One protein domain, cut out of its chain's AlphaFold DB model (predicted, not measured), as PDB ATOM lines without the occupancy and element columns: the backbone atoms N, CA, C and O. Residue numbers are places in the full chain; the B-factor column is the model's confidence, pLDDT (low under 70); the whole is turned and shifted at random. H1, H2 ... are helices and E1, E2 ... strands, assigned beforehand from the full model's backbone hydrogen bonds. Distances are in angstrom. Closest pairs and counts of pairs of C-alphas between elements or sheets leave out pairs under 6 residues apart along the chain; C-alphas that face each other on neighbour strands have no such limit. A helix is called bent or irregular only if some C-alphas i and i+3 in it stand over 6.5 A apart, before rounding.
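AT A GLANCE: This is residues 113 to 243 of the 571 residues of an uncharacterized protein of Firmicutes bacterium (UniProt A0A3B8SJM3). Short helices follow one another along an elongated body, most of them crosswise to the one long helix, H5, which runs lengthwise along one side; a small hairpin of strands E1 and E2 makes one end of the body and H9 the other. H3 and H4 pack on the earlier part of H5, H8 crosses its last residues, and H2 and H7 lie side by side. The printed part has 131 residues with nine named helices and two named strands, in the order H1, H2, H3, E1, E2, then H4 to H9; the sheet E1 - E2 is antiparallel and the class is mostly helix. By its radius of gyration of the C-alphas, 16.1 A, the whole is compact, and its C-alphas span 55 by 29 by 28 A.

HOW THE PARTS SIT: Start at H1, residues 113 to 121, which touches no helix. It meets H2, residues 123 to 132, only through their link. H2 and H3, residues 134 to 140, only just touch, with 3 pairs of C-alphas within 8 A, and only at the corner. Next look at the hairpin of E1, residues 143 to 146, and E2, residues 149 to 152: the strands are antiparallel, with 137 degrees between their directions, and N 144 and O 151 are 2.8 A apart, within hydrogen-bond range, as are N 149 and O 146 at 3.0 A. H4, residues 160 to 170, touches H2 about perpendicular at 84 degrees; their closest C-alphas, Ile 127 and Phe 163, are 7.0 A apart. H5, residues 176 to 195, touches H4 with residues 178 to 186 alone, about perpendicular at 87 degrees, closest at the C-alphas of Leu 169 and Lys 182, 6.1 A. With residues 180 to 185 alone it touches H3, at a steep tilt of 56 degrees, opposite ways; the C-alphas of Leu 140 and Ala 181 come closest, at 5.1 A. H6, residues 198 to 203, is close to H1 but not clearly touching; their closest C-alphas, Ile 118 and Ile 201, are 7.7 A apart. H7, residues 205 to 213, touches H2 at a shallow tilt of 11 degrees, the same way, closest at the C-alphas of Val 125 and Lys 209, 6.7 A. H8, residues 216 to 225, touches residues 191 to 195 alone of H5, about perpendicular at 81 degrees; the C-alphas of Val 195 and Tyr 221 come closest, at 6.6 A. H9, residues 233 to 243, touches H7 about perpendicular at 74 degrees, with the C-alphas of Phe 207 and Tyr 240 closest at 6.5 A, and is apart from H8. The helix packing is mostly crossed, with 1 of 6 touching pairs at a shallow tilt. Every O i to N i+4 pair is within hydrogen-bond range in H1, H2, H3, H4, H6, H7, H8 and H9, and 14 of 16 are in H5.

IN THESE COORDINATES: Find C-alpha 113 at (-2.039, 35.809, -4.355), where H1 begins. H2 is 14.1 A long from first to last C-alpha, H4 15.8 A, H8 14.0 A and H9 15.3 A. H5 runs 29.5 A from C-alpha 176 at (19.273, 46.054, 8.634); it is irregular, but only just, with C-alphas 177 and 180 6.50 A apart. H9 ends at C-alpha 243, at (14.949, 22.437, -28.182).

THE WHOLE: The two C-alphas farthest apart, those of Asn 147 and Ser 234, are 55.8 A from each other. The printed part has no cut and no long link. Its mean pLDDT is 81.7; look for values under 70 at residues 134 to 135, 144 to 155 and 173 to 179.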
ATOM      1  N   SER A 113      -1.638  37.210  -4.185       84.81
ATOM      2  CA  SER A 113      -2.039  35.809  -4.355       84.81
ATOM      3  C   SER A 113      -1.403  35.188  -5.598       84.81
ATOM      4  O   SER A 113      -1.025  34.019  -5.563       84.81
ATOM      5  N   ASP A 114      -1.273  35.960  -6.681       85.50
ATOM      6  CA  ASP A 114      -0.580  35.511  -7.888       85.50
ATOM      7  C   ASP A 114       0.885  35.206  -7.561       85.50
ATOM      8  O   ASP A 114       1.380  34.128  -7.885       85.50
ATOM      9  N   LEU A 115       1.568  36.110  -6.851       84.62
ATOM     10  CA  LEU A 115       2.953  35.904  -6.439       84.62
ATOM     11  C   LEU A 115       3.120  34.664  -5.553       84.62
ATOM     12  O   LEU A 115       4.011  33.856  -5.803       84.62
ATOM     13  N   GLU A 116       2.295  34.511  -4.518       87.62
ATOM     14  CA  GLU A 116       2.367  33.364  -3.605       87.62
ATOM     15  C   GLU A 116       2.178  32.042  -4.357       87.62
ATOM     16  O   GLU A 116       2.923  31.081  -4.127       87.62
ATOM     17  N   SER A 117       1.242  32.012  -5.311       88.75
ATOM     18  CA  SER A 117       1.038  30.860  -6.191       88.75
ATOM     19  C   SER A 117       2.276  30.589  -7.044       88.75
ATOM     20  O   SER A 117       2.728  29.450  -7.106       88.75
ATOM     21  N   ILE A 118       2.861  31.617  -7.667       88.94
ATOM     22  CA  ILE A 118       4.045  31.475  -8.530       88.94
ATOM     23  C   ILE A 118       5.249  30.972  -7.726       88.94
ATOM     24  O   ILE A 118       5.877  29.990  -8.115       88.94
ATOM     25  N   LEU A 119       5.553  31.585  -6.580       90.19
ATOM     26  CA  LEU A 119       6.673  31.171  -5.725       90.19
ATOM     27  C   LEU A 119       6.520  29.728  -5.238       90.19
ATOM     28  O   LEU A 119       7.511  29.009  -5.122       90.19
ATOM     29  N   THR A 120       5.283  29.291  -4.994       90.44
ATOM     30  CA  THR A 120       4.987  27.907  -4.615       90.44
ATOM     31  C   THR A 120       5.145  26.954  -5.801       90.44
ATOM     32  O   THR A 120       5.802  25.927  -5.672       90.44
ATOM     33  N   SER A 121       4.582  27.280  -6.968       89.12
ATOM     34  CA  SER A 121       4.614  26.412  -8.155       89.12
ATOM     35  C   SER A 121       6.004  26.271  -8.784       89.12
ATOM     36  O   SER A 121       6.276  25.267  -9.443       89.12
ATOM     37  N   TYR A 122       6.875  27.263  -8.592       91.31
ATOM     38  CA  TYR A 122       8.216  27.309  -9.178       91.31
ATOM     39  C   TYR A 122       9.340  27.146  -8.147       91.31
ATOM     40  O   TYR A 122      10.501  27.349  -8.502       91.31
ATOM     41  N   SER A 123       9.036  26.752  -6.900       93.12
ATOM     42  CA  SER A 123      10.032  26.655  -5.822       93.12
ATOM     43  C   SER A 123      11.260  25.848  -6.230       93.12
ATOM     44  O   SER A 123      12.378  26.320  -6.077       93.12
ATOM     45  N   ASP A 124      11.065  24.669  -6.816       91.75
ATOM     46  CA  ASP A 124      12.167  23.754  -7.132       91.75
ATOM     47  C   ASP A 124      13.090  24.328  -8.212       91.75
ATOM     48  O   ASP A 124      14.316  24.239  -8.116       91.75
ATOM     49  N   VAL A 125      12.503  24.977  -9.220       91.19
ATOM     50  CA  VAL A 125      13.248  25.590 -10.326       91.19
ATOM     51  C   VAL A 125      13.972  26.846  -9.863       91.19
ATOM     52  O   VAL A 125      15.132  27.036 -10.215       91.19
ATOM     53  N   LEU A 126      13.339  27.670  -9.025       92.75
ATOM     54  CA  LEU A 126      13.966  28.865  -8.462       92.75
ATOM     55  C   LEU A 126      15.075  28.515  -7.466       92.75
ATOM     56  O   LEU A 126      16.126  29.146  -7.496       92.75
ATOM     57  N   ILE A 127      14.899  27.484  -6.637       94.12
ATOM     58  CA  ILE A 127      15.949  26.979  -5.740       94.12
ATOM     59  C   ILE A 127      17.153  26.505  -6.554       94.12
ATOM     60  O   ILE A 127      18.279  26.928  -6.298       94.12
ATOM     61  N   LYS A 128      16.922  25.671  -7.576       88.94
ATOM     62  CA  LYS A 128      17.981  25.188  -8.471       88.94
ATOM     63  C   LYS A 128      18.673  26.344  -9.194       88.94
ATOM     64  O   LYS A 128      19.898  26.369  -9.274       88.94
ATOM     65  N   TYR A 129      17.902  27.316  -9.679       88.75
ATOM     66  CA  TYR A 129      18.428  28.526 -10.298       88.75
ATOM     67  C   TYR A 129      19.329  29.302  -9.331       88.75
ATOM     68  O   TYR A 129      20.467  29.599  -9.686       88.75
ATOM     69  N   ILE A 130      18.874  29.576  -8.103       90.19
ATOM     70  CA  ILE A 130      19.659  30.301  -7.095       90.19
ATOM     71  C   ILE A 130      20.941  29.533  -6.765       90.19
ATOM     72  O   ILE A 130      22.015  30.127  -6.772       90.19
ATOM     73  N   ASN A 131      20.864  28.217  -6.549       82.94
ATOM     74  CA  ASN A 131      22.038  27.406  -6.221       82.94
ATOM     75  C   ASN A 131      23.078  27.374  -7.355       82.94
ATOM     76  O   ASN A 131      24.280  27.337  -7.091       82.94
ATOM     77  N   ASN A 132      22.633  27.472  -8.612       72.62
ATOM     78  CA  ASN A 132      23.519  27.593  -9.771       72.62
ATOM     79  C   ASN A 132      24.157  28.992  -9.911       72.62
ATOM     80  O   ASN A 132      25.196  29.117 -10.563       72.62
ATOM     81  N   HIS A 133      23.580  30.021  -9.282       72.56
ATOM     82  CA  HIS A 133      24.062  31.406  -9.282       72.56
ATOM     83  C   HIS A 133      24.743  31.741  -7.958       72.56
ATOM     84  O   HIS A 133      24.170  32.364  -7.068       72.56
ATOM     85  N   LYS A 134      25.997  31.318  -7.818       62.84
ATOM     86  CA  LYS A 134      26.688  31.260  -6.522       62.84
ATOM     87  C   LYS A 134      26.815  32.613  -5.827       62.84
ATOM     88  O   LYS A 134      26.567  32.671  -4.630       62.84
ATOM     89  N   SER A 135      27.100  33.705  -6.546       69.12
ATOM     90  CA  SER A 135      27.089  35.047  -5.937       69.12
ATOM     91  C   SER A 135      25.734  35.367  -5.297       69.12
ATOM     92  O   SER A 135      25.684  35.838  -4.165       69.12
ATOM     93  N   MET A 136      24.635  35.068  -5.995       80.25
ATOM     94  CA  MET A 136      23.280  35.270  -5.481       80.25
ATOM     95  C   MET A 136      22.974  34.314  -4.324       80.25
ATOM     96  O   MET A 136      22.467  34.752  -3.297       80.25
ATOM     97  N   LYS A 137      23.321  33.026  -4.457       83.94
ATOM     98  CA  LYS A 137      23.187  32.017  -3.397       83.94
ATOM     99  C   LYS A 137      23.819  32.504  -2.098       83.94
ATOM    100  O   LYS A 137      23.170  32.519  -1.061       83.94
ATOM    101  N   HIS A 138      25.074  32.933  -2.169       75.06
ATOM    102  CA  HIS A 138      25.867  33.356  -1.018       75.06
ATOM    103  C   HIS A 138      25.290  34.574  -0.313       75.06
ATOM    104  O   HIS A 138      25.324  34.648   0.913       75.06
ATOM    105  N   ASP A 139      24.727  35.498  -1.081       78.06
ATOM    106  CA  ASP A 139      24.067  36.670  -0.534       78.06
ATOM    107  C   ASP A 139      22.700  36.357   0.113       78.06
ATOM    108  O   ASP A 139      22.226  37.133   0.944       78.06
ATOM    109  N   LEU A 140      22.082  35.226  -0.249       85.44
ATOM    110  CA  LEU A 140      20.781  34.763   0.252       85.44
ATOM    111  C   LEU A 140      20.870  33.712   1.370       85.44
ATOM    112  O   LEU A 140      19.844  33.390   1.970       85.44
ATOM    113  N   LEU A 141      22.052  33.153   1.637       82.00
ATOM    114  CA  LEU A 141      22.254  32.178   2.709       82.00
ATOM    115  C   LEU A 141      22.174  32.834   4.092       82.00
ATOM    116  O   LEU A 141      22.623  33.967   4.296       82.00
ATOM    117  N   ASP A 142      21.657  32.068   5.055       74.75
ATOM    118  CA  ASP A 142      21.635  32.461   6.461       74.75
ATOM    119  C   ASP A 142      23.069  32.721   6.966       74.75
ATOM    120  O   ASP A 142      24.044  32.088   6.544       74.75
ATOM    121  N   LYS A 143      23.200  33.683   7.882       73.25
ATOM    122  CA  LYS A 143      24.481  34.071   8.483       73.25
ATOM    123  C   LYS A 143      24.534  33.585   9.921       73.25
ATOM    124  O   LYS A 143      23.696  33.956  10.741       73.25
ATOM    125  N   GLU A 144      25.556  32.813  10.258       65.75
ATOM    126  CA  GLU A 144      25.835  32.419  11.633       65.75
ATOM    127  C   GLU A 144      26.721  33.456  12.317       65.75
ATOM    128  O   GLU A 144      27.668  33.980  11.732       65.75
ATOM    129  N   LYS A 145      26.455  33.745  13.591       57.88
ATOM    130  CA  LYS A 145      27.303  34.643  14.378       57.88
ATOM    131  C   LYS A 145      28.344  33.833  15.142       57.88
ATOM    132  O   LYS A 145      28.009  33.139  16.096       57.88
ATOM    133  N   LEU A 146      29.614  33.965  14.767       45.97
ATOM    134  CA  LEU A 146      30.731  33.276  15.411       45.97
ATOM    135  C   LEU A 146      31.751  34.311  15.894       45.97
ATOM    136  O   LEU A 146      32.279  35.101  15.116       45.97
ATOM    137  N   ASN A 147      31.991  34.355  17.208       43.81
ATOM    138  CA  ASN A 147      32.873  35.335  17.862       43.81
ATOM    139  C   ASN A 147      32.569  36.809  17.517       43.81
ATOM    140  O   ASN A 147      33.470  37.639  17.452       43.81
ATOM    141  N   GLY A 148      31.294  37.147  17.298       49.28
ATOM    142  CA  GLY A 148      30.861  38.510  16.969       49.28
ATOM    143  C   GLY A 148      30.921  38.869  15.481       49.28
ATOM    144  O   GLY A 148      30.414  39.926  15.116       49.28
ATOM    145  N   PHE A 149      31.451  37.985  14.632       43.31
ATOM    146  CA  PHE A 149      31.444  38.133  13.178       43.31
ATOM    147  C   PHE A 149      30.311  37.313  12.565       43.31
ATOM    148  O   PHE A 149      30.028  36.203  13.015       43.31
ATOM    149  N   PHE A 150      29.669  37.865  11.539       57.16
ATOM    150  CA  PHE A 150      28.716  37.129  10.716       57.16
ATOM    151  C   PHE A 150      29.477  36.303   9.689       57.16
ATOM    152  O   PHE A 150      30.300  36.838   8.945       57.16
ATOM    153  N   ILE A 151      29.199  35.006   9.677       54.59
ATOM    154  CA  ILE A 151      29.851  34.005   8.851       54.59
ATOM    155  C   ILE A 151      28.777  33.309   8.029       54.59
ATOM    156  O   ILE A 151      27.809  32.787   8.574       54.59
ATOM    157  N   SER A 152      28.961  33.291   6.716       60.47
ATOM    158  CA  SER A 152      28.138  32.494   5.811       60.47
ATOM    159  C   SER A 152      28.821  31.150   5.557       60.47
ATOM    160  O   SER A 152      30.030  31.107   5.307       60.47
ATOM    161  N   ASP A 153      28.061  30.054   5.610       62.81
ATOM    162  CA  ASP A 153      28.533  28.738   5.171       62.81
ATOM    163  C   ASP A 153      28.194  28.538   3.692       62.81
ATOM    164  O   ASP A 153      27.124  28.055   3.331       62.81
ATOM    165  N   PHE A 154      29.120  28.921   2.818       58.81
ATOM    166  CA  PHE A 154      28.931  28.856   1.368       58.81
ATOM    167  C   PHE A 154      28.841  27.427   0.804       58.81
ATOM    168  O   PHE A 154      28.461  27.246  -0.356       58.81
ATOM    169  N   ARG A 155      29.140  26.405   1.623       57.44
ATOM    170  CA  ARG A 155      28.933  24.989   1.272       57.44
ATOM    171  C   ARG A 155      27.454  24.621   1.246       57.44
ATOM    172  O   ARG A 155      27.089  23.618   0.643       57.44
ATOM    173  N   GLN A 156      26.609  25.403   1.916       71.00
ATOM    174  CA  GLN A 156      25.184  25.132   1.967       71.00
ATOM    175  C   GLN A 156      24.507  25.539   0.659       71.00
ATOM    176  O   GLN A 156      24.825  26.555   0.034       71.00
ATOM    177  N   ASP A 157      23.545  24.720   0.262       82.94
ATOM    178  CA  ASP A 157      22.591  25.055  -0.777       82.94
ATOM    179  C   ASP A 157      21.319  25.608  -0.140       82.94
ATOM    180  O   ASP A 157      20.934  25.230   0.971       82.94
ATOM    181  N   ILE A 158      20.641  26.498  -0.860       88.38
ATOM    182  CA  ILE A 158      19.309  26.953  -0.483       88.38
ATOM    183  C   ILE A 158      18.394  25.733  -0.464       88.38
ATOM    184  O   ILE A 158      18.212  25.047  -1.470       88.38
ATOM    185  N   THR A 159      17.820  25.466   0.704       91.25
ATOM    186  CA  THR A 159      16.823  24.413   0.895       91.25
ATOM    187  C   THR A 159      15.419  24.961   0.650       91.25
ATOM    188  O   THR A 159      15.201  26.174   0.640       91.25
ATOM    189  N   LEU A 160      14.424  24.075   0.533       93.19
ATOM    190  CA  LEU A 160      13.019  24.493   0.487       93.19
ATOM    191  C   LEU A 160      12.607  25.292   1.735       93.19
ATOM    192  O   LEU A 160      11.783  26.200   1.642       93.19
ATOM    193  N   GLU A 161      13.171  24.978   2.903       91.69
ATOM    194  CA  GLU A 161      12.895  25.721   4.134       91.69
ATOM    195  C   GLU A 161      13.482  27.136   4.071       91.69
ATOM    196  O   GLU A 161      12.764  28.105   4.322       91.69
ATOM    197  N   THR A 162      14.749  27.265   3.670       89.81
ATOM    198  CA  THR A 162      15.410  28.563   3.466       89.81
ATOM    199  C   THR A 162      14.659  29.392   2.425       89.81
ATOM    200  O   THR A 162      14.355  30.558   2.656       89.81
ATOM    201  N   PHE A 163      14.238  28.775   1.318       93.12
ATOM    202  CA  PHE A 163      13.440  29.439   0.289       93.12
ATOM    203  C   PHE A 163      12.089  29.940   0.820       93.12
ATOM    204  O   PHE A 163      11.703  31.080   0.559       93.12
ATOM    205  N   LYS A 164      11.377  29.142   1.629       91.94
ATOM    206  CA  LYS A 164      10.135  29.580   2.293       91.94
ATOM    207  C   LYS A 164      10.377  30.742   3.257       91.94
ATOM    208  O   LYS A 164       9.549  31.655   3.318       91.94
ATOM    209  N   LYS A 165      11.504  30.746   3.982       89.75
ATOM    210  CA  LYS A 165      11.906  31.882   4.828       89.75
ATOM    211  C   LYS A 165      12.086  33.137   3.976       89.75
ATOM    212  O   LYS A 165      11.419  34.125   4.278       89.75
ATOM    213  N   LEU A 166      12.848  33.063   2.881       89.56
ATOM    214  CA  LEU A 166      13.039  34.163   1.923       89.56
ATOM    215  C   LEU A 166      11.705  34.688   1.366       89.56
ATOM    216  O   LEU A 166      11.469  35.894   1.369       89.56
ATOM    217  N   CYS A 167      10.785  33.797   0.982       89.69
ATOM    218  CA  CYS A 167       9.437  34.182   0.549       89.69
ATOM    219  C   CYS A 167       8.687  34.956   1.643       89.69
ATOM    220  O   CYS A 167       8.069  35.984   1.370       89.69
ATOM    221  N   SER A 168       8.781  34.509   2.899       86.69
ATOM    222  CA  SER A 168       8.155  35.201   4.028       86.69
ATOM    223  C   SER A 168       8.779  36.574   4.322       86.69
ATOM    224  O   SER A 168       8.078  37.454   4.824       86.69
ATOM    225  N   LEU A 169      10.070  36.773   4.013       83.50
ATOM    226  CA  LEU A 169      10.766  38.052   4.210       83.50
ATOM    227  C   LEU A 169      10.210  39.150   3.299       83.50
ATOM    228  O   LEU A 169      10.168  40.308   3.713       83.50
ATOM    229  N   LEU A 170       9.729  38.803   2.099       80.75
ATOM    230  CA  LEU A 170       9.178  39.779   1.150       80.75
ATOM    231  C   LEU A 170       8.052  40.616   1.778       80.75
ATOM    232  O   LEU A 170       8.015  41.830   1.595       80.75
ATOM    233  N   SER A 171       7.192  39.987   2.588       76.62
ATOM    234  CA  SER A 171       6.025  40.627   3.221       76.62
ATOM    235  C   SER A 171       6.300  41.242   4.604       76.62
ATOM    236  O   SER A 171       5.391  41.795   5.221       76.62
ATOM    237  N   LYS A 172       7.526  41.146   5.137       75.69
ATOM    238  CA  LYS A 172       7.870  41.633   6.486       75.69
ATOM    239  C   LYS A 172       8.687  42.918   6.420       75.69
ATOM    240  O   LYS A 172       9.521  43.079   5.532       75.69
ATOM    241  N   LYS A 173       8.485  43.829   7.375       67.19
ATOM    242  CA  LYS A 173       9.498  44.852   7.681       67.19
ATOM    243  C   LYS A 173      10.644  44.165   8.411       67.19
ATOM    244  O   LYS A 173      10.386  43.359   9.302       67.19
ATOM    245  N   VAL A 174      11.869  44.435   7.989       65.50
ATOM    246  CA  VAL A 174      13.063  43.716   8.439       65.50
ATOM    247  C   VAL A 174      14.105  44.679   8.977       65.50
ATOM    248  O   VAL A 174      14.196  45.823   8.532       65.50
ATOM    249  N   ASP A 175      14.888  44.187   9.933       60.00
ATOM    250  CA  ASP A 175      16.065  44.879  10.441       60.00
ATOM    251  C   ASP A 175      17.165  44.950   9.362       60.00
ATOM    252  O   ASP A 175      17.125  44.254   8.344       60.00
ATOM    253  N   LEU A 176      18.179  45.794   9.586       57.97
ATOM    254  CA  LEU A 176      19.273  46.054   8.634       57.97
ATOM    255  C   LEU A 176      19.993  44.785   8.132       57.97
ATOM    256  O   LEU A 176      20.511  44.786   7.018       57.97
ATOM    257  N   GLU A 177      20.041  43.718   8.934       59.81
ATOM    258  CA  GLU A 177      20.739  42.469   8.594       59.81
ATOM    259  C   GLU A 177      19.984  41.634   7.544       59.81
ATOM    260  O   GLU A 177      20.606  41.125   6.608       59.81
ATOM    261  N   ASP A 178      18.652  41.578   7.643       65.69
ATOM    262  CA  ASP A 178      17.761  40.861   6.717       65.69
ATOM    263  C   ASP A 178      17.392  41.704   5.481       65.69
ATOM    264  O   ASP A 178      16.970  41.170   4.449       65.69
ATOM    265  N   SER A 179      17.584  43.027   5.561       69.25
ATOM    266  CA  SER A 179      17.322  43.979   4.473       69.25
ATOM    267  C   SER A 179      18.087  43.624   3.187       69.25
ATOM    268  O   SER A 179      17.515  43.671   2.098       69.25
ATOM    269  N   TYR A 180      19.337  43.158   3.295       74.88
ATOM    270  CA  TYR A 180      20.156  42.808   2.126       74.88
ATOM    271  C   TYR A 180      19.658  41.550   1.390       74.88
ATOM    272  O   TYR A 180      19.509  41.564   0.168       74.88
ATOM    273  N   ALA A 181      19.340  40.474   2.121       80.25
ATOM    274  CA  ALA A 181      18.799  39.253   1.517       80.25
ATOM    275  C   ALA A 181      17.414  39.510   0.901       80.25
ATOM    276  O   ALA A 181      17.129  39.071  -0.216       80.25
ATOM    277  N   LYS A 182      16.574  40.297   1.590       80.69
ATOM    278  CA  LYS A 182      15.280  40.737   1.062       80.69
ATOM    279  C   LYS A 182      15.437  41.540  -0.226       80.69
ATOM    280  O   LYS A 182      14.658  41.329  -1.154       80.69
ATOM    281  N   GLU A 183      16.420  42.434  -0.307       78.62
ATOM    282  CA  GLU A 183      16.698  43.223  -1.509       78.62
ATOM    283  C   GLU A 183      17.021  42.326  -2.703       78.62
ATOM    284  O   GLU A 183      16.379  42.430  -3.751       78.62
ATOM    285  N   ILE A 184      17.974  41.414  -2.534       81.12
ATOM    286  CA  ILE A 184      18.428  40.532  -3.611       81.12
ATOM    287  C   ILE A 184      17.308  39.601  -4.057       81.12
ATOM    288  O   ILE A 184      17.063  39.463  -5.258       81.12
ATOM    289  N   PHE A 185      16.570  39.028  -3.107       86.69
ATOM    290  CA  PHE A 185      15.450  38.157  -3.430       86.69
ATOM    291  C   PHE A 185      14.317  38.925  -4.125       86.69
ATOM    292  O   PHE A 185      13.803  38.470  -5.144       86.69
ATOM    293  N   SER A 186      13.980  40.133  -3.660       81.25
ATOM    294  CA  SER A 186      12.967  40.986  -4.306       81.25
ATOM    295  C   SER A 186      13.345  41.316  -5.751       81.25
ATOM    296  O   SER A 186      12.504  41.247  -6.647       81.25
ATOM    297  N   ARG A 187      14.622  41.632  -6.000       80.44
ATOM    298  CA  ARG A 187      15.130  41.896  -7.353       80.44
ATOM    299  C   ARG A 187      14.987  40.687  -8.264       80.44
ATOM    300  O   ARG A 187      14.534  40.857  -9.394       80.44
ATOM    301  N   LEU A 188      15.314  39.487  -7.783       86.50
ATOM    302  CA  LEU A 188      15.113  38.249  -8.539       86.50
ATOM    303  C   LEU A 188      13.641  38.085  -8.948       86.50
ATOM    304  O   LEU A 188      13.351  37.851 -10.120       86.50
ATOM    305  N   ILE A 189      12.713  38.267  -8.004       87.31
ATOM    306  CA  ILE A 189      11.277  38.097  -8.259       87.31
ATOM    307  C   ILE A 189      10.759  39.114  -9.274       87.31
ATOM    308  O   ILE A 189      10.066  38.743 -10.218       87.31
ATOM    309  N   VAL A 190      11.108  40.390  -9.128       81.81
ATOM    310  CA  VAL A 190      10.683  41.408 -10.098       81.81
ATOM    311  C   VAL A 190      11.273  41.138 -11.473       81.81
ATOM    312  O   VAL A 190      10.576  41.292 -12.471       81.81
ATOM    313  N   SER A 191      12.530  40.706 -11.538       84.81
ATOM    314  CA  SER A 191      13.185  40.351 -12.798       84.81
ATOM    315  C   SER A 191      12.439  39.217 -13.500       84.81
ATOM    316  O   SER A 191      12.108  39.343 -14.677       84.81
ATOM    317  N   LEU A 192      12.083  38.160 -12.760       88.50
ATOM    318  CA  LEU A 192      11.276  37.044 -13.257       88.50
ATOM    319  C   LEU A 192       9.941  37.531 -13.834       88.50
ATOM    320  O   LEU A 192       9.635  37.288 -14.999       88.50
ATOM    321  N   LEU A 193       9.189  38.292 -13.042       86.69
ATOM    322  CA  LEU A 193       7.876  38.825 -13.412       86.69
ATOM    323  C   LEU A 193       7.940  39.967 -14.444       86.69
ATOM    324  O   LEU A 193       6.910  40.469 -14.878       86.69
ATOM    325  N   SER A 194       9.136  40.412 -14.836       86.19
ATOM    326  CA  SER A 194       9.330  41.343 -15.957       86.19
ATOM    327  C   SER A 194       9.541  40.612 -17.280       86.19
ATOM    328  O   SER A 194       9.224  41.155 -18.333       86.19
ATOM    329  N   VAL A 195      10.097  39.396 -17.240       90.56
ATOM    330  CA  VAL A 195      10.381  38.581 -18.433       90.56
ATOM    331  C   VAL A 195       9.164  37.761 -18.866       90.56
ATOM    332  O   VAL A 195       8.981  37.500 -20.062       90.56
ATOM    333  N   TYR A 196       8.348  37.355 -17.899       89.62
ATOM    334  CA  TYR A 196       7.161  36.538 -18.107       89.62
ATOM    335  C   TYR A 196       5.946  37.272 -17.565       89.62
ATOM    336  O   TYR A 196       6.001  37.763 -16.443       89.62
ATOM    337  N   ASP A 197       4.872  37.323 -18.351       86.56
ATOM    338  CA  ASP A 197       3.577  37.832 -17.911       86.56
ATOM    339  C   ASP A 197       2.757  36.752 -17.177       86.56
ATOM    340  O   ASP A 197       3.123  35.573 -17.104       86.56
ATOM    341  N   LYS A 198       1.634  37.163 -16.582       84.31
ATOM    342  CA  LYS A 198       0.775  36.282 -15.778       84.31
ATOM    343  C   LYS A 198       0.230  35.104 -16.583       84.31
ATOM    344  O   LYS A 198       0.173  33.984 -16.071       84.31
ATOM    345  N   GLU A 199      -0.178  35.357 -17.821       86.25
ATOM    346  CA  GLU A 199      -0.746  34.342 -18.701       86.25
ATOM    347  C   GLU A 199       0.301  33.287 -19.070       86.25
ATOM    348  O   GLU A 199       0.038  32.091 -18.965       86.25
ATOM    349  N   THR A 200       1.518  33.713 -19.399       88.19
ATOM    350  CA  THR A 200       2.643  32.845 -19.754       88.19
ATOM    351  C   THR A 200       3.020  31.938 -18.589       88.19
ATOM    352  O   THR A 200       3.114  30.725 -18.771       88.19
ATOM    353  N   ILE A 201       3.177  32.501 -17.386       86.94
ATOM    354  CA  ILE A 201       3.547  31.733 -16.186       86.94
ATOM    355  C   ILE A 201       2.472  30.704 -15.820       86.94
ATOM    356  O   ILE A 201       2.803  29.611 -15.355       86.94
ATOM    357  N   THR A 202       1.198  31.044 -16.024       85.12
ATOM    358  CA  THR A 202       0.069  30.186 -15.641       85.12
ATOM    359  C   THR A 202      -0.210  29.107 -16.689       85.12
ATOM    360  O   THR A 202      -0.421  27.950 -16.335       85.12
ATOM    361  N   ASN A 203      -0.186  29.463 -17.975       86.88
ATOM    362  CA  ASN A 203      -0.626  28.581 -19.058       86.88
ATOM    363  C   ASN A 203       0.517  27.774 -19.688       86.88
ATOM    364  O   ASN A 203       0.250  26.753 -20.314       86.88
ATOM    365  N   ASN A 204       1.777  28.200 -19.530       89.00
ATOM    366  CA  ASN A 204       2.930  27.559 -20.170       89.00
ATOM    367  C   ASN A 204       4.054  27.240 -19.164       89.00
ATOM    368  O   ASN A 204       5.191  27.686 -19.341       89.00
ATOM    369  N   PRO A 205       3.780  26.466 -18.097       89.31
ATOM    370  CA  PRO A 205       4.748  26.273 -17.025       89.31
ATOM    371  C   PRO A 205       6.028  25.568 -17.476       89.31
ATOM    372  O   PRO A 205       7.117  25.967 -17.072       89.31
ATOM    373  N   ASP A 206       5.934  24.568 -18.351       89.62
ATOM    374  CA  ASP A 206       7.113  23.836 -18.829       89.62
ATOM    375  C   ASP A 206       8.022  24.705 -19.707       89.62
ATOM    376  O   ASP A 206       9.245  24.593 -19.634       89.62
ATOM    377  N   PHE A 207       7.434  25.625 -20.475       92.00
ATOM    378  CA  PHE A 207       8.164  26.621 -21.256       92.00
ATOM    379  C   PHE A 207       8.938  27.588 -20.349       92.00
ATOM    380  O   PHE A 207      10.131  27.803 -20.557       92.00
ATOM    381  N   VAL A 208       8.297  28.121 -19.303       91.44
ATOM    382  CA  VAL A 208       8.959  29.028 -18.349       91.44
ATOM    383  C   VAL A 208      10.087  28.315 -17.609       91.44
ATOM    384  O   VAL A 208      11.183  28.862 -17.478       91.44
ATOM    385  N   LYS A 209       9.860  27.074 -17.160       90.44
ATOM    386  CA  LYS A 209      10.905  26.262 -16.519       90.44
ATOM    387  C   LYS A 209      12.091  26.044 -17.453       90.44
ATOM    388  O   LYS A 209      13.225  26.256 -17.035       90.44
ATOM    389  N   TYR A 210      11.831  25.691 -18.710       88.69
ATOM    390  CA  TYR A 210      12.867  25.559 -19.729       88.69
ATOM    391  C   TYR A 210      13.661  26.861 -19.898       88.69
ATOM    392  O   TYR A 210      14.887  26.841 -19.842       88.69
ATOM    393  N   GLU A 211      13.008  28.014 -20.038       90.19
ATOM    394  CA  GLU A 211      13.741  29.262 -20.259       90.19
ATOM    395  C   GLU A 211      14.596  29.682 -19.047       90.19
ATOM    396  O   GLU A 211      15.672  30.260 -19.226       90.19
ATOM    397  N   ILE A 212      14.187  29.336 -17.822       87.69
ATOM    398  CA  ILE A 212      15.009  29.522 -16.616       87.69
ATOM    399  C   ILE A 212      16.193  28.542 -16.601       87.69
ATOM    400  O   ILE A 212      17.333  28.954 -16.400       87.69
ATOM    401  N   GLU A 213      15.953  27.249 -16.828       81.38
ATOM    402  CA  GLU A 213      16.996  26.216 -16.740       81.38
ATOM    403  C   GLU A 213      18.061  26.318 -17.843       81.38
ATOM    404  O   GLU A 213      19.201  25.890 -17.646       81.38
ATOM    405  N   TYR A 214      17.700  26.879 -18.998       76.69
ATOM    406  CA  TYR A 214      18.562  26.984 -20.179       76.69
ATOM    407  C   TYR A 214      19.208  28.377 -20.303       76.69
ATOM    408  O   TYR A 214      19.850  28.668 -21.310       76.69
ATOM    409  N   GLY A 215      19.060  29.242 -19.288       78.50
ATOM    410  CA  GLY A 215      19.703  30.564 -19.229       78.50
ATOM    411  C   GLY A 215      19.087  31.621 -20.155       78.50
ATOM    412  O   GLY A 215      19.659  32.694 -20.354       78.50
ATOM    413  N   TYR A 216      17.913  31.356 -20.736       86.00
ATOM    414  CA  TYR A 216      17.187  32.353 -21.528       86.00
ATOM    415  C   TYR A 216      16.670  33.490 -20.658       86.00
ATOM    416  O   TYR A 216      16.702  34.641 -21.091       86.00
ATOM    417  N   PHE A 217      16.257  33.182 -19.426       89.19
ATOM    418  CA  PHE A 217      15.873  34.188 -18.444       89.19
ATOM    419  C   PHE A 217      16.953  35.270 -18.281       89.19
ATOM    420  O   PHE A 217      16.650  36.447 -18.467       89.19
ATOM    421  N   ASP A 218      18.211  34.883 -18.047       84.69
ATOM    422  CA  ASP A 218      19.338  35.814 -17.892       84.69
ATOM    423  C   ASP A 218      19.562  36.668 -19.142       84.69
ATOM    424  O   ASP A 218      19.766  37.883 -19.068       84.69
ATOM    425  N   LYS A 219      19.465  36.042 -20.321       85.62
ATOM    426  CA  LYS A 219      19.603  36.732 -21.607       85.62
ATOM    427  C   LYS A 219      18.510  37.781 -21.806       85.62
ATOM    428  O   LYS A 219      18.800  38.893 -22.247       85.62
ATOM    429  N   TYR A 220      17.260  37.440 -21.515       90.56
ATOM    430  CA  TYR A 220      16.133  38.359 -21.653       90.56
ATOM    431  C   TYR A 220      16.178  39.461 -20.610       90.56
ATOM    432  O   TYR A 220      15.977  40.622 -20.954       90.56
ATOM    433  N   TYR A 221      16.528  39.125 -19.372       86.50
ATOM    434  CA  TYR A 221      16.770  40.107 -18.330       86.50
ATOM    435  C   TYR A 221      17.824  41.137 -18.769       86.50
ATOM    436  O   TYR A 221      17.567  42.337 -18.695       86.50
ATOM    437  N   ALA A 222      18.954  40.696 -19.333       85.69
ATOM    438  CA  ALA A 222      19.989  41.595 -19.846       85.69
ATOM    439  C   ALA A 222      19.504  42.485 -21.012       85.69
ATOM    440  O   ALA A 222      19.932  43.635 -21.138       85.69
ATOM    441  N   LEU A 223      18.599  41.989 -21.868       87.38
ATOM    442  CA  LEU A 223      17.959  42.813 -22.902       87.38
ATOM    443  C   LEU A 223      17.070  43.895 -22.283       87.38
ATOM    444  O   LEU A 223      17.192  45.061 -22.667       87.38
ATOM    445  N   LEU A 224      16.235  43.529 -21.305       85.69
ATOM    446  CA  LEU A 224      15.382  44.479 -20.590       85.69
ATOM    447  C   LEU A 224      16.213  45.527 -19.856       85.69
ATOM    448  O   LEU A 224      15.918  46.717 -19.935       85.69
ATOM    449  N   GLU A 225      17.281  45.116 -19.178       82.62
ATOM    450  CA  GLU A 225      18.217  46.021 -18.511       82.62
ATOM    451  C   GLU A 225      18.826  47.028 -19.500       82.62
ATOM    452  O   GLU A 225      18.881  48.224 -19.215       82.62
ATOM    453  N   ALA A 226      19.172  46.577 -20.709       83.50
ATOM    454  CA  ALA A 226      19.645  47.429 -21.800       83.50
ATOM    455  C   ALA A 226      18.540  48.270 -22.479       83.50
ATOM    456  O   ALA A 226      18.829  48.996 -23.433       83.50
ATOM    457  N   GLY A 227      17.285  48.175 -22.024       82.62
ATOM    458  CA  GLY A 227      16.138  48.890 -22.589       82.62
ATOM    459  C   GLY A 227      15.698  48.379 -23.962       82.62
ATOM    460  O   GLY A 227      15.118  49.141 -24.732       82.62
ATOM    461  N   LYS A 228      16.011  47.121 -24.290       87.88
ATOM    462  CA  LYS A 228      15.634  46.468 -25.548       87.88
ATOM    463  C   LYS A 228      14.366  45.640 -25.371       87.88
ATOM    464  O   LYS A 228      14.102  45.118 -24.291       87.88
ATOM    465  N   GLU A 229      13.621  45.487 -26.459       88.19
ATOM    466  CA  GLU A 229      12.448  44.616 -26.496       88.19
ATOM    467  C   GLU A 229      12.847  43.135 -26.448       88.19
ATOM    468  O   GLU A 229      13.911  42.733 -26.935       88.19
ATOM    469  N   LEU A 230      11.971  42.323 -25.856       90.69
ATOM    470  CA  LEU A 230      12.101  40.871 -25.875       90.69
ATOM    471  C   LEU A 230      11.653  40.310 -27.228       90.69
ATOM    472  O   LEU A 230      10.756  40.879 -27.854       90.69
ATOM    473  N   PRO A 231      12.210  39.166 -27.661       91.69
ATOM    474  CA  PRO A 231      11.674  38.444 -28.806       91.69
ATOM    475  C   PRO A 231      10.181  38.127 -28.613       91.69
ATOM    476  O   PRO A 231       9.765  37.830 -27.483       91.69
ATOM    477  N   PRO A 232       9.373  38.147 -29.689       90.94
ATOM    478  CA  PRO A 232       7.959  37.801 -29.614       90.94
ATOM    479  C   PRO A 232       7.738  36.424 -28.987       90.94
ATOM    480  O   PRO A 232       8.501  35.486 -29.226       90.94
ATOM    481  N   MET A 233       6.644  36.271 -28.237       88.75
ATOM    482  CA  MET A 233       6.339  35.010 -27.551       88.75
ATOM    483  C   MET A 233       6.245  33.819 -28.517       88.75
ATOM    484  O   MET A 233       6.701  32.726 -28.200       88.75
ATOM    485  N   SER A 234       5.731  34.033 -29.733       89.50
ATOM    486  CA  SER A 234       5.662  32.999 -30.773       89.50
ATOM    487  C   SER A 234       7.038  32.476 -31.199       89.50
ATOM    488  O   SER A 234       7.184  31.281 -31.448       89.50
ATOM    489  N   GLU A 235       8.054  33.339 -31.257       91.44
ATOM    490  CA  GLU A 235       9.431  32.948 -31.572       91.44
ATOM    491  C   GLU A 235      10.050  32.157 -30.416       91.44
ATOM    492  O   GLU A 235      10.656  31.107 -30.637       91.44
ATOM    493  N   ARG A 236       9.833  32.616 -29.178       92.50
ATOM    494  CA  ARG A 236      10.320  31.944 -27.965       92.50
ATOM    495  C   ARG A 236       9.713  30.546 -27.809       92.50
ATOM    496  O   ARG A 236      10.448  29.582 -27.615       92.50
ATOM    497  N   ILE A 237       8.394  30.413 -27.982       90.38
ATOM    498  CA  ILE A 237       7.690  29.120 -27.935       90.38
ATOM    499  C   ILE A 237       8.169  28.197 -29.057       90.38
ATOM    500  O   ILE A 237       8.426  27.022 -28.809       90.38
ATOM    501  N   LYS A 238       8.337  28.710 -30.284       88.56
ATOM    502  CA  LYS A 238       8.875  27.913 -31.394       88.56
ATOM    503  C   LYS A 238      10.250  27.343 -31.043       88.56
ATOM    504  O   LYS A 238      10.494  26.162 -31.265       88.56
ATOM    505  N   LYS A 239      11.117  28.165 -30.450       87.19
ATOM    506  CA  LYS A 239      12.445  27.737 -30.011       87.19
ATOM    507  C   LYS A 239      12.384  26.662 -28.924       87.19
ATOM    508  O   LYS A 239      13.099  25.668 -29.005       87.19
ATOM    509  N   TYR A 240      11.502  26.828 -27.944       90.12
ATOM    510  CA  TYR A 240      11.245  25.801 -26.937       90.12
ATOM    511  C   TYR A 240      10.799  24.478 -27.567       90.12
ATOM    512  O   TYR A 240      11.347  23.432 -27.240       90.12
ATOM    513  N   GLU A 241       9.860  24.506 -28.510       87.88
ATOM    514  CA  GLU A 241       9.394  23.299 -29.197       87.88
ATOM    515  C   GLU A 241      10.513  22.594 -29.982       87.88
ATOM    516  O   GLU A 241      10.546  21.363 -30.031       87.88
ATOM    517  N   GLU A 242      11.453  23.359 -30.547       83.81
ATOM    518  CA  GLU A 242      12.632  22.841 -31.249       83.81
ATOM    519  C   GLU A 242      13.676  22.229 -30.297       83.81
ATOM    520  O   GLU A 242      14.323  21.244 -30.655       83.81
ATOM    521  N   GLU A 243      13.843  22.777 -29.090       84.06
ATOM    522  CA  GLU A 243      14.949  22.437 -28.182       84.06
ATOM    523  C   GLU A 243      14.542  21.631 -26.938       84.06
ATOM    524  O   GLU A 243      15.411  21.062 -26.282       84.06
TER     525      GLU A 243